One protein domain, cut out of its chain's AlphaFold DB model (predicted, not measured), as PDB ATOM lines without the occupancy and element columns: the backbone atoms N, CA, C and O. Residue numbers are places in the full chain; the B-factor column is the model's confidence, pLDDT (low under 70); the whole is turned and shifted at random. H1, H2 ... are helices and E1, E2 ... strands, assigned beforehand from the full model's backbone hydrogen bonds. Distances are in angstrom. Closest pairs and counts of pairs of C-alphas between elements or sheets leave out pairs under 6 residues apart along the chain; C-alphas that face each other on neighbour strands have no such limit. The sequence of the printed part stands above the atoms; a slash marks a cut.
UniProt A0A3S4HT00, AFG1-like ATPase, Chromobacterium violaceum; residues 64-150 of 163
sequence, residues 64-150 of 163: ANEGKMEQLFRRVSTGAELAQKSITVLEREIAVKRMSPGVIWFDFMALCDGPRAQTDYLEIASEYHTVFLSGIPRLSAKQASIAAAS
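What this domain is: This is residues 64 to 150 of the 163 residues of the protein "AFG1-like ATPase" of Chromobacterium violaceum (UniProt A0A3S4HT00). A small three-stranded sheet, E3 E4 E5, makes the middle, with the long helix H1 running along one face of it. On the side away from H1, helix H3 stands beside the separate hairpin E1 E2, and after E5 a tail swings out past the sheet, residues 140 to 145 sticking out, before H4 comes back to the ends of H2 and H3. The 87 printed residues have four named helices and five named strands, in the order H1 E1 E2 E3 E4 H2 H3 E5 H4, of mixed class; the sheet, in the order E3 E4 E5, is mixed, and E1 and E2 are antiparallel. The whole is compact, with a radius of gyration of the C-alphas of 13.3 A, and flat, spanning 39 by 34 by 18 A.

How they stand to each other: H1, residues 64 to 76, is on the sheet of E3, residues 98 to 100, E4, residues 103 to 107, and E5, residues 130 to 134: two layers, a helix on one face of a sheet. Its height over the sheet is 9.6 A, and it runs along the strands over E4 and E5, at 3 degrees to E4 on the local plane; the closest C-alphas of H1 and E5 are those of Glu 66 and Ser 134, 7.4 A apart. E1, residues 86 to 89, and E2, residues 92 to 95, form an antiparallel hairpin, with N 87 and O 94 2.9 A apart. E3 and E4 form another, with N 105 and O 98 2.8 A apart. E4 and E5 are parallel, with N 132 and O 104 2.8 A apart; with H2, residues 108 to 112, and H3, residues 118 to 127, between them they make a strand-helix-strand unit, two parallel neighbour strands joined through helices, with a right-handed crossover. H2 and H3 only graze the sheet. The closest C-alphas of E1 and H3 are those of Val 89 and Asp 120, 6.0 A apart. H4, residues 144 to 150, is not on the sheet; it only just touches H2, at Cys 112 and Ile 146, closest C-alphas 7.0 A apart, and only just touches H3, at Gln 118 and Ser 150, also 7.0 A, each with 3 pairs of C-alphas within 8 A. H1 is apart from H3. Every O i to N i+4 pair is within hydrogen-bond range in H1, H2 and H3, and 2 of 3 in H4.

Where its parts are: H1 begins at C-alpha 64 (-29.281, 2.708, -35.111) and is 18.8 A long. E1 is 9.6 A, E2 10.0 A, E3 7.2 A, E4 14.0 A and H2 5.9 A long. H3 is 14.9 A and E5 13.4 A long; H4, 9.9 A, ends at C-alpha 150 (-3.941, 8.246, -39.508).

The domain as a whole: The C-alphas farthest apart, of Gly 79 and Lys 142, are 40.2 A apart. The printed part has no cut, and no link is long. Mean pLDDT of the printed part is 82.2; residues 139 to 150 are under 70.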
ATOM      1  N   ALA A  64     -29.082   4.107 -35.472       87.69
ATOM      2  CA  ALA A  64     -29.281   2.708 -35.111       87.69
ATOM      3  C   ALA A  64     -27.941   2.012 -34.834       87.69
ATOM      4  O   ALA A  64     -27.801   1.309 -33.832       87.69
ATOM      5  N   ASN A  65     -26.947   2.221 -35.696       87.12
ATOM      6  CA  ASN A  65     -25.607   1.675 -35.522       87.12
ATOM      7  C   ASN A  65     -24.836   2.391 -34.407       87.12
ATOM      8  O   ASN A  65     -24.125   1.729 -33.659       87.12
ATOM      9  N   GLU A  66     -25.064   3.687 -34.202       87.75
ATOM     10  CA  GLU A  66     -24.571   4.415 -33.028       87.75
ATOM     11  C   GLU A  66     -25.077   3.780 -31.716       87.75
ATOM     12  O   GLU A  66     -24.302   3.537 -30.789       87.75
ATOM     13  N   GLY A  67     -26.363   3.412 -31.656       88.44
ATOM     14  CA  GLY A  67     -26.941   2.704 -30.511       88.44
ATOM     15  C   GLY A  67     -26.348   1.305 -30.294       88.44
ATOM     16  O   GLY A  67     -26.131   0.896 -29.153       88.44
ATOM     17  N   LYS A  68     -26.029   0.573 -31.369       87.69
ATOM     18  CA  LYS A  68     -25.311  -0.713 -31.272       87.69
ATOM     19  C   LYS A  68     -23.882  -0.521 -30.766       87.69
ATOM     20  O   LYS A  68     -23.438  -1.290 -29.918       87.69
ATOM     21  N   MET A  69     -23.175   0.508 -31.235       89.31
ATOM     22  CA  MET A  69     -21.843   0.854 -30.731       89.31
ATOM     23  C   MET A  69     -21.880   1.195 -29.242       89.31
ATOM     24  O   MET A  69     -21.013   0.738 -28.505       89.31
ATOM     25  N   GLU A  70     -22.906   1.906 -28.769       90.44
ATOM     26  CA  GLU A  70     -23.079   2.166 -27.337       90.44
ATOM     27  C   GLU A  70     -23.277   0.875 -26.530       90.44
ATOM     28  O   GLU A  70     -22.685   0.717 -25.461       90.44
ATOM     29  N   GLN A  71     -24.072  -0.073 -27.036       88.44
ATOM     30  CA  GLN A  71     -24.249  -1.376 -26.385       88.44
ATOM     31  C   GLN A  71     -22.933  -2.162 -26.320       88.44
ATOM     32  O   GLN A  71     -22.620  -2.748 -25.284       88.44
ATOM     33  N   LEU A  72     -22.148  -2.143 -27.400       87.62
ATOM     34  CA  LEU A  72     -20.831  -2.775 -27.437       87.62
ATOM     35  C   LEU A  72     -19.846  -2.111 -26.486       87.62
ATOM     36  O   LEU A  72     -19.173  -2.817 -25.740       87.62
ATOM     37  N   PHE A  73     -19.803  -0.779 -26.468       89.06
ATOM     38  CA  PHE A  73     -18.967  -0.010 -25.555       89.06
ATOM     39  C   PHE A  73     -19.236  -0.439 -24.112       89.06
ATOM     40  O   PHE A  73     -18.330  -0.910 -23.437       89.06
ATOM     41  N   ARG A  74     -20.504  -0.429 -23.679       88.00
ATOM     42  CA  ARG A  74     -20.891  -0.844 -22.318       88.00
ATOM     43  C   ARG A  74     -20.511  -2.282 -21.977       88.00
ATOM     44  O   ARG A  74     -20.314  -2.587 -20.808       88.00
ATOM     45  N   ARG A  75     -20.465  -3.174 -22.969       85.56
ATOM     46  CA  ARG A  75     -20.131  -4.585 -22.757       85.56
ATOM     47  C   ARG A  75     -18.626  -4.827 -22.659       85.56
ATOM     48  O   ARG A  75     -18.222  -5.751 -21.964       85.56
ATOM     49  N   VAL A  76     -17.826  -4.041 -23.379       83.69
ATOM     50  CA  VAL A  76     -16.356  -4.135 -23.371       83.69
ATOM     51  C   VAL A  76     -15.757  -3.325 -22.215       83.69
ATOM     52  O   VAL A  76     -14.719  -3.693 -21.676       83.69
ATOM     53  N   SER A  77     -16.423  -2.252 -21.787       87.50
ATOM     54  CA  SER A  77     -16.055  -1.487 -20.599       87.50
ATOM     55  C   SER A  77     -16.154  -2.341 -19.332       87.50
ATOM     56  O   SER A  77     -17.214  -2.854 -18.985       87.50
ATOM     57  N   THR A  78     -15.051  -2.450 -18.594       77.94
ATOM     58  CA  THR A  78     -14.965  -3.209 -17.332       77.94
ATOM     59  C   THR A  78     -15.260  -2.362 -16.089       77.94
ATOM     60  O   THR A  78     -15.329  -2.891 -14.980       77.94
ATOM     61  N   GLY A  79     -15.458  -1.051 -16.254       79.12
ATOM     62  CA  GLY A  79     -15.685  -0.093 -15.171       79.12
ATOM     63  C   GLY A  79     -16.727   0.970 -15.513       79.12
ATOM     64  O   GLY A  79     -17.289   0.990 -16.608       79.12
ATOM     65  N   ALA A  80     -16.984   1.863 -14.553       85.62
ATOM     66  CA  ALA A  80     -17.900   2.980 -14.752       85.62
ATOM     67  C   ALA A  80     -17.382   3.939 -15.836       85.62
ATOM     68  O   ALA A  80     -16.177   4.166 -15.967       85.62
ATOM     69  N   GLU A  81     -18.315   4.514 -16.592       87.94
ATOM     70  CA  GLU A  81     -18.017   5.583 -17.541       87.94
ATOM     71  C   GLU A  81     -17.465   6.797 -16.785       87.94
ATOM     72  O   GLU A  81     -18.015   7.226 -15.766       87.94
ATOM     73  N   LEU A  82     -16.348   7.332 -17.268       87.94
ATOM     74  CA  LEU A  82     -15.707   8.496 -16.680       87.94
ATOM     75  C   LEU A  82     -16.424   9.758 -17.168       87.94
ATOM     76  O   LEU A  82     -16.768   9.885 -18.339       87.94
ATOM     77  N   ALA A  83     -16.628  10.723 -16.269       86.44
ATOM     78  CA  ALA A  83     -17.335  11.968 -16.592       86.44
ATOM     79  C   ALA A  83     -16.535  12.920 -17.504       86.44
ATOM     80  O   ALA A  83     -17.090  13.882 -18.039       86.44
ATOM     81  N   GLN A  84     -15.231  12.685 -17.647       89.00
ATOM     82  CA  GLN A  84     -14.342  13.511 -18.456       89.00
ATOM     83  C   GLN A  84     -14.613  13.291 -19.956       89.00
ATOM     84  O   GLN A  84     -14.834  12.175 -20.418       89.00
ATOM     85  N   LYS A  85     -14.630  14.402 -20.703       90.69
ATOM     86  CA  LYS A  85     -15.021  14.463 -22.125       90.69
ATOM     87  C   LYS A  85     -13.872  14.814 -23.069       90.69
ATOM     88  O   LYS A  85     -14.092  15.042 -24.256       90.69
ATOM     89  N   SER A  86     -12.651  14.853 -22.558       93.00
ATOM     90  CA  SER A  86     -11.441  15.042 -23.349       93.00
ATOM     91  C   SER A  86     -10.278  14.295 -22.719       93.00
ATOM     92  O   SER A  86     -10.247  14.126 -21.505       93.00
ATOM     93  N   ILE A  87      -9.316  13.876 -23.531       93.31
ATOM     94  CA  ILE A  87      -8.010  13.405 -23.061       93.31
ATOM     95  C   ILE A  87      -6.927  14.365 -23.538       93.31
ATOM     96  O   ILE A  87      -7.098  15.025 -24.564       93.31
ATOM     97  N   THR A  88      -5.815  14.427 -22.813       92.38
ATOM     98  CA  THR A  88      -4.640  15.195 -23.226       92.38
ATOM     99  C   THR A  88      -3.596  14.231 -23.756       92.38
ATOM    100  O   THR A  88      -3.167  13.343 -23.030       92.38
ATOM    101  N   VAL A  89      -3.193  14.422 -25.007       88.00
ATOM    102  CA  VAL A  89      -2.196  13.609 -25.711       88.00
ATOM    103  C   VAL A  89      -1.123  14.563 -26.212       88.00
ATOM    104  O   VAL A  89      -1.440  15.492 -26.957       88.00
ATOM    105  N   LEU A  90       0.121  14.395 -25.755       83.50
ATOM    106  CA  LEU A  90       1.241  15.302 -26.056       83.50
ATOM    107  C   LEU A  90       0.846  16.798 -26.008       83.50
ATOM    108  O   LEU A  90       0.963  17.517 -27.007       83.50
ATOM    109  N   GLU A  91       0.318  17.233 -24.856       83.62
ATOM    110  CA  GLU A  91      -0.130  18.612 -24.556       83.62
ATOM    111  C   GLU A  91      -1.318  19.129 -25.389       83.62
ATOM    112  O   GLU A  91      -1.664  20.310 -25.327       83.62
ATOM    113  N   ARG A  92      -1.985  18.261 -26.153       85.81
ATOM    114  CA  ARG A  92      -3.154  18.618 -26.964       85.81
ATOM    115  C   ARG A  92      -4.392  17.900 -26.472       85.81
ATOM    116  O   ARG A  92      -4.390  16.686 -26.296       85.81
ATOM    117  N   GLU A  93      -5.478  18.644 -26.321       91.38
ATOM    118  CA  GLU A  93      -6.763  18.050 -25.973       91.38
ATOM    119  C   GLU A  93      -7.419  17.374 -27.187       91.38
ATOM    120  O   GLU A  93      -7.395  17.870 -28.323       91.38
ATOM    121  N   ILE A  94      -8.020  16.216 -26.935       92.38
ATOM    122  CA  ILE A  94      -8.814  15.452 -27.895       92.38
ATOM    123  C   ILE A  94     -10.165  15.172 -27.254       92.38
ATOM    124  O   ILE A  94     -10.235  14.533 -26.206       92.38
ATOM    125  N   ALA A  95     -11.240  15.652 -27.879       94.25
ATOM    126  CA  ALA A  95     -12.590  15.402 -27.395       94.25
ATOM    127  C   ALA A  95     -12.946  13.916 -27.535       94.25
ATOM    128  O   ALA A  95     -12.773  13.326 -28.602       94.25
ATOM    129  N   VAL A  96     -13.488  13.334 -26.468       95.19
ATOM    130  CA  VAL A  96     -13.996  11.960 -26.437       95.19
ATOM    131  C   VAL A  96     -15.513  11.975 -26.327       95.19
ATOM    132  O   VAL A  96     -16.105  12.835 -25.672       95.19
ATOM    133  N   LYS A  97     -16.164  11.002 -26.961       93.62
ATOM    134  CA  LYS A  97     -17.605  10.781 -26.811       93.62
ATOM    135  C   LYS A  97     -17.896  10.090 -25.490       93.62
ATOM    136  O   LYS A  97     -18.811  10.504 -24.782       93.62
ATOM    137  N   ARG A  98     -17.126   9.042 -25.195       93.62
ATOM    138  CA  ARG A  98     -17.233   8.208 -23.994       93.62
ATOM    139  C   ARG A  98     -15.880   7.606 -23.664       93.62
ATOM    140  O   ARG A  98     -15.088   7.345 -24.570       93.62
ATOM    141  N   MET A  99     -15.643   7.334 -22.389       94.19
ATOM    142  CA  MET A  99     -14.465   6.588 -21.970       94.19
ATOM    143  C   MET A  99     -14.701   5.854 -20.651       94.19
ATOM    144  O   MET A  99     -15.476   6.282 -19.796       94.19
ATOM    145  N   SER A 100     -14.010   4.739 -20.499       91.69
ATOM    146  CA  SER A 100     -13.912   3.947 -19.280       91.69
ATOM    147  C   SER A 100     -12.465   3.466 -19.149       91.69
ATOM    148  O   SER A 100     -11.712   3.559 -20.120       91.69
ATOM    149  N   PRO A 101     -12.046   2.905 -18.006       89.38
ATOM    150  CA  PRO A 101     -10.714   2.313 -17.899       89.38
ATOM    151  C   PRO A 101     -10.438   1.335 -19.057       89.38
ATOM    152  O   PRO A 101     -11.215   0.406 -19.272       89.38
ATOM    153  N   GLY A 102      -9.383   1.595 -19.836       85.06
ATOM    154  CA  GLY A 102      -8.947   0.761 -20.965       85.06
ATOM    155  C   GLY A 102      -9.738   0.889 -22.277       85.06
ATOM    156  O   GLY A 102      -9.279   0.375 -23.299       85.06
ATOM    157  N   VAL A 103     -10.876   1.599 -22.299       90.81
ATOM    158  CA  VAL A 103     -11.745   1.723 -23.485       90.81
ATOM    159  C   VAL A 103     -12.121   3.178 -23.747       90.81
ATOM    160  O   VAL A 103     -12.611   3.874 -22.860       90.81
ATOM    161  N   ILE A 104     -11.961   3.632 -24.987       94.00
ATOM    162  CA  ILE A 104     -12.208   5.023 -25.378       94.00
ATOM    163  C   ILE A 104     -12.990   5.104 -26.684       94.00
ATOM    164  O   ILE A 104     -12.824   4.268 -27.568       94.00
ATOM    165  N   TRP A 105     -13.857   6.104 -26.815       94.50
ATOM    166  CA  TRP A 105     -14.657   6.327 -28.014       94.50
ATOM    167  C   TRP A 105     -14.506   7.759 -28.518       94.50
ATOM    168  O   TRP A 105     -14.840   8.714 -27.817       94.50
ATOM    169  N   PHE A 106     -14.068   7.900 -29.767       94.81
ATOM    170  CA  PHE A 106     -13.951   9.168 -30.478       94.81
ATOM    171  C   PHE A 106     -14.971   9.339 -31.611       94.81
ATOM    172  O   PHE A 106     -15.444   8.381 -32.233       94.81
ATOM    173  N   ASP A 107     -15.252  10.601 -31.928       92.44
ATOM    174  CA  ASP A 107     -15.720  10.983 -33.259       92.44
ATOM    175  C   ASP A 107     -14.530  11.063 -34.231       92.44
ATOM    176  O   ASP A 107     -13.448  11.515 -33.847       92.44
ATOM    177  N   PHE A 108     -14.725  10.645 -35.486       89.50
ATOM    178  CA  PHE A 108     -13.679  10.663 -36.511       89.50
ATOM    179  C   PHE A 108     -13.053  12.048 -36.693       89.50
ATOM    180  O   PHE A 108     -11.830  12.157 -36.762       89.50
ATOM    181  N   MET A 109     -13.861  13.109 -36.723       88.62
ATOM    182  CA  MET A 109     -13.346  14.466 -36.907       88.62
ATOM    183  C   MET A 109     -12.596  14.942 -35.664       88.62
ATOM    184  O   MET A 109     -11.510  15.500 -35.780       88.62
ATOM    185  N   ALA A 110     -13.107  14.657 -34.464       88.81
ATOM    186  CA  ALA A 110     -12.419  15.018 -33.220       88.81
ATOM    187  C   ALA A 110     -11.021  14.379 -33.116       88.81
ATOM    188  O   ALA A 110     -10.069  15.010 -32.637       88.81
ATOM    189  N   LEU A 111     -10.899  13.135 -33.587       89.62
ATOM    190  CA  LEU A 111      -9.641  12.407 -33.574       89.62
ATOM    191  C   LEU A 111      -8.695  12.878 -34.691       89.62
ATOM    192  O   LEU A 111      -7.537  13.152 -34.392       89.62
ATOM    193  N   CYS A 112      -9.173  13.022 -35.933       84.38
ATOM    194  CA  CYS A 112      -8.320  13.173 -37.122       84.38
ATOM    195  C   CYS A 112      -8.217  14.591 -37.720       84.38
ATOM    196  O   CYS A 112      -7.321  14.811 -38.530       84.38
ATOM    197  N   ASP A 113      -9.091  15.542 -37.376       80.38
ATOM    198  CA  ASP A 113      -9.126  16.884 -38.007       80.38
ATOM    199  C   ASP A 113      -8.119  17.881 -37.393       80.38
ATOM    200  O   ASP A 113      -7.843  18.945 -37.944       80.38
ATOM    201  N   GLY A 114      -7.535  17.540 -36.241       78.19
ATOM    202  CA  GLY A 114      -6.504  18.348 -35.581       78.19
ATOM    203  C   GLY A 114      -5.089  18.122 -36.137       78.19
ATOM    204  O   GLY A 114      -4.862  17.204 -36.926       78.19
ATOM    205  N   PRO A 115      -4.088  18.902 -35.683       77.38
ATOM    206  CA  PRO A 115      -2.682  18.671 -36.011       77.38
ATOM    207  C   PRO A 115      -2.192  17.408 -35.294       77.38
ATOM    208  O   PRO A 115      -1.614  17.492 -34.212       77.38
ATOM    209  N   ARG A 116      -2.491  16.232 -35.854       83.19
ATOM    210  CA  ARG A 116      -2.120  14.927 -35.298       83.19
ATOM    211  C   ARG A 116      -0.851  14.390 -35.938       83.19
ATOM    212  O   ARG A 116      -0.654  14.479 -37.147       83.19
ATOM    213  N   ALA A 117      -0.017  13.796 -35.104       79.00
ATOM    214  CA  ALA A 117       1.155  13.035 -35.475       79.00
ATOM    215  C   ALA A 117       0.926  11.553 -35.163       79.00
ATOM    216  O   ALA A 117       0.082  11.180 -34.351       79.00
ATOM    217  N   GLN A 118       1.736  10.690 -35.775       73.75
ATOM    218  CA  GLN A 118       1.697   9.249 -35.516       73.75
ATOM    219  C   GLN A 118       1.845   8.911 -34.021       73.75
ATOM    220  O   GLN A 118       1.226   7.967 -33.536       73.75
ATOM    221  N   THR A 119       2.642   9.691 -33.292       78.75
ATOM    222  CA  THR A 119       2.885   9.508 -31.857       78.75
ATOM    223  C   THR A 119       1.626   9.666 -31.010       78.75
ATOM    224  O   THR A 119       1.520   8.992 -29.994       78.75
ATOM    225  N   ASP A 120       0.651  10.467 -31.448       85.00
ATOM    226  CA  ASP A 120      -0.615  10.637 -30.724       85.00
ATOM    227  C   ASP A 120      -1.408   9.337 -30.683       85.00
ATOM    228  O   ASP A 120      -1.906   8.914 -29.644       85.00
ATOM    229  N   TYR A 121      -1.486   8.666 -31.829       86.12
ATOM    230  CA  TYR A 121      -2.182   7.393 -31.942       86.12
ATOM    231  C   TYR A 121      -1.473   6.289 -31.155       86.12
ATOM    232  O   TYR A 121      -2.137   5.403 -30.622       86.12
ATOM    233  N   LEU A 122      -0.141   6.351 -31.053       82.50
ATOM    234  CA  LEU A 122       0.638   5.419 -30.235       82.50
ATOM    235  C   LEU A 122       0.405   5.635 -28.737       82.50
ATOM    236  O   LEU A 122       0.255   4.654 -28.017       82.50
ATOM    237  N   GLU A 123       0.340   6.885 -28.277       85.25
ATOM    238  CA  GLU A 123       0.017   7.201 -26.881       85.25
ATOM    239  C   GLU A 123      -1.389   6.692 -26.528       85.25
ATOM    240  O   GLU A 123      -1.539   5.929 -25.573       85.25
ATOM    241  N   ILE A 124      -2.388   6.965 -27.378       88.69
ATOM    242  CA  ILE A 124      -3.751   6.433 -27.215       88.69
ATOM    243  C   ILE A 124      -3.740   4.897 -27.177       88.69
ATOM    244  O   ILE A 124      -4.343   4.299 -26.292       88.69
ATOM    245  N   ALA A 125      -3.044   4.238 -28.104       84.88
ATOM    246  CA  ALA A 125      -2.980   2.775 -28.144       84.88
ATOM    247  C   ALA A 125      -2.229   2.161 -26.947       84.88
ATOM    248  O   ALA A 125      -2.440   0.993 -26.628       84.88
ATOM    249  N   SER A 126      -1.345   2.925 -26.296       84.31
ATOM    250  CA  SER A 126      -0.616   2.478 -25.105       84.31
ATOM    251  C   SER A 126      -1.462   2.525 -23.832       84.31
ATOM    252  O   SER A 126      -1.264   1.704 -22.938       84.31
ATOM    253  N   GLU A 127      -2.419   3.453 -23.760       86.69
ATOM    254  CA  GLU A 127      -3.294   3.641 -22.599       86.69
ATOM    255  C   GLU A 127      -4.624   2.880 -22.739       86.69
ATOM    256  O   GLU A 127      -5.162   2.366 -21.755       86.69
ATOM    257  N   TYR A 128      -5.140   2.750 -23.965       87.69
ATOM    258  CA  TYR A 128      -6.441   2.146 -24.250       87.69
ATOM    259  C   TYR A 128      -6.293   0.889 -25.107       87.69
ATOM    260  O   TYR A 128      -5.915   0.948 -26.277       87.69
ATOM    261  N   HIS A 129      -6.679  -0.262 -24.552       83.88
ATOM    262  CA  HIS A 129      -6.687  -1.529 -25.283       83.88
ATOM    263  C   HIS A 129      -7.831  -1.619 -26.305       83.88
ATOM    264  O   HIS A 129      -7.821  -2.488 -27.180       83.88
ATOM    265  N   THR A 130      -8.860  -0.769 -26.204       85.25
ATOM    266  CA  THR A 130      -9.965  -0.727 -27.171       85.25
ATOM    267  C   THR A 130     -10.365   0.702 -27.513       85.25
ATOM    268  O   THR A 130     -10.688   1.505 -26.641       85.25
ATOM    269  N   VAL A 131     -10.397   0.994 -28.815       89.81
ATOM    270  CA  VAL A 131     -10.756   2.303 -29.365       89.81
ATOM    271  C   VAL A 131     -11.971   2.152 -30.278       89.81
ATOM    272  O   VAL A 131     -11.931   1.424 -31.268       89.81
ATOM    273  N   PHE A 132     -13.048   2.860 -29.957       91.38
ATOM    274  CA  PHE A 132     -14.227   3.013 -30.801       91.38
ATOM    275  C   PHE A 132     -14.101   4.294 -31.628       91.38
ATOM    276  O   PHE A 132     -13.691   5.341 -31.122       91.38
ATOM    277  N   LEU A 133     -14.502   4.227 -32.896       91.00
ATOM    278  CA  LEU A 133     -14.482   5.361 -33.814       91.00
ATOM    279  C   LEU A 133     -15.803   5.427 -34.579       91.00
ATOM    280  O   LEU A 133     -16.135   4.516 -35.332       91.00
ATOM    281  N   SER A 134     -16.567   6.496 -34.367       90.75
ATOM    282  CA  SER A 134     -17.858   6.733 -35.036       90.75
ATOM    283  C   SER A 134     -17.793   7.943 -35.963       90.75
ATOM    284  O   SER A 134     -16.875   8.752 -35.859       90.75
ATOM    285  N   GLY A 135     -18.798   8.105 -36.826       86.19
ATOM    286  CA  GLY A 135     -18.931   9.316 -37.644       86.19
ATOM    287  C   GLY A 135     -17.957   9.386 -38.821       86.19
ATOM    288  O   GLY A 135     -17.708  10.468 -39.342       86.19
ATOM    289  N   ILE A 136     -17.407   8.246 -39.256       85.88
ATOM    290  CA  ILE A 136     -16.490   8.192 -40.399       85.88
ATOM    291  C   ILE A 136     -17.259   8.610 -41.668       85.88
ATOM    292  O   ILE A 136     -18.202   7.914 -42.065       85.88
ATOM    293  N   PRO A 137     -16.898   9.733 -42.316       80.31
ATOM    294  CA  PRO A 137     -17.577  10.174 -43.526       80.31
ATOM    295  C   PRO A 137     -17.255   9.233 -44.690       80.31
ATOM    296  O   PRO A 137     -16.272   8.492 -44.671       80.31
ATOM    297  N   ARG A 138     -18.051   9.288 -45.766       73.38
ATOM    298  CA  ARG A 138     -17.653   8.650 -47.029       73.38
ATOM    299  C   ARG A 138     -16.416   9.365 -47.571       73.38
ATOM    300  O   ARG A 138     -16.529  10.434 -48.163       73.38
ATOM    301  N   LEU A 139     -15.246   8.776 -47.353       67.88
ATOM    302  CA  LEU A 139     -13.978   9.316 -47.825       67.88
ATOM    303  C   LEU A 139     -13.886   9.136 -49.344       67.88
ATOM    304  O   LEU A 139     -13.857   8.018 -49.853       67.88
ATOM    305  N   SER A 140     -13.855  10.244 -50.082       57.56
ATOM    306  CA  SER A 140     -13.497  10.222 -51.505       57.56
ATOM    307  C   SER A 140     -11.990   9.974 -51.673       57.56
ATOM    308  O   SER A 140     -11.209  10.260 -50.765       57.56
ATOM    309  N   ALA A 141     -11.540   9.514 -52.848       54.88
ATOM    310  CA  ALA A 141     -10.117   9.252 -53.124       54.88
ATOM    311  C   ALA A 141      -9.189  10.457 -52.839       54.88
ATOM    312  O   ALA A 141      -8.011  10.285 -52.546       54.88
ATOM    313  N   LYS A 142      -9.730  11.684 -52.869       49.44
ATOM    314  CA  LYS A 142      -9.011  12.932 -52.568       49.44
ATOM    315  C   LYS A 142      -8.889  13.225 -51.061       49.44
ATOM    316  O   LYS A 142      -8.006  13.971 -50.662       49.44
ATOM    317  N   GLN A 143      -9.755  12.634 -50.237       52.12
ATOM    318  CA  GLN A 143      -9.745  12.707 -48.764       52.12
ATOM    319  C   GLN A 143      -9.072  11.486 -48.126       52.12
ATOM    320  O   GLN A 143      -8.924  11.423 -46.906       52.12
ATOM    321  N   ALA A 144      -8.620  10.534 -48.950       48.94
ATOM    322  CA  ALA A 144      -7.868   9.371 -48.508       48.94
ATOM    323  C   ALA A 144      -6.599   9.756 -47.738       48.94
ATOM    324  O   ALA A 144      -6.173   8.968 -46.915       48.94
ATOM    325  N   SER A 145      -6.030  10.957 -47.915       46.81
ATOM    326  CA  SER A 145      -4.866  11.408 -47.138       46.81
ATOM    327  C   SER A 145      -5.151  11.569 -45.639       46.81
ATOM    328  O   SER A 145      -4.261  11.298 -44.842       46.81
ATOM    329  N   ILE A 146      -6.375  11.940 -45.239       49.97
ATOM    330  CA  ILE A 146      -6.756  12.120 -43.821       49.97
ATOM    331  C   ILE A 146      -6.812  10.758 -43.107       49.97
ATOM    332  O   ILE A 146      -6.338  10.616 -41.980       49.97
ATOM    333  N   ALA A 147      -7.317   9.729 -43.796       48.03
ATOM    334  CA  ALA A 147      -7.322   8.354 -43.300       48.03
ATOM    335  C   ALA A 147      -5.991   7.624 -43.525       48.03
ATOM    336  O   ALA A 147      -5.579   6.858 -42.672       48.03
ATOM    337  N   ALA A 148      -5.269   7.868 -44.615       46.03
ATOM    338  CA  ALA A 148      -3.995   7.209 -44.903       46.03
ATOM    339  C   ALA A 148      -2.871   7.694 -43.976       46.03
ATOM    340  O   ALA A 148      -2.029   6.890 -43.585       46.03
ATOM    341  N   ALA A 149      -2.886   8.970 -43.570       45.06
ATOM    342  CA  ALA A 149      -1.945   9.506 -42.584       45.06
ATOM    343  C   ALA A 149      -2.233   9.027 -41.146       45.06
ATOM    344  O   ALA A 149      -1.326   9.014 -40.319       45.06
ATOM    345  N   SER A 150      -3.472   8.602 -40.861       44.06
ATOM    346  CA  SER A 150      -3.941   8.246 -39.508       44.06
ATOM    347  C   SER A 150      -4.190   6.739 -39.304       44.06
ATOM    348  O   SER A 150      -4.160   6.250 -38.182       44.06
TER     349      SER A 150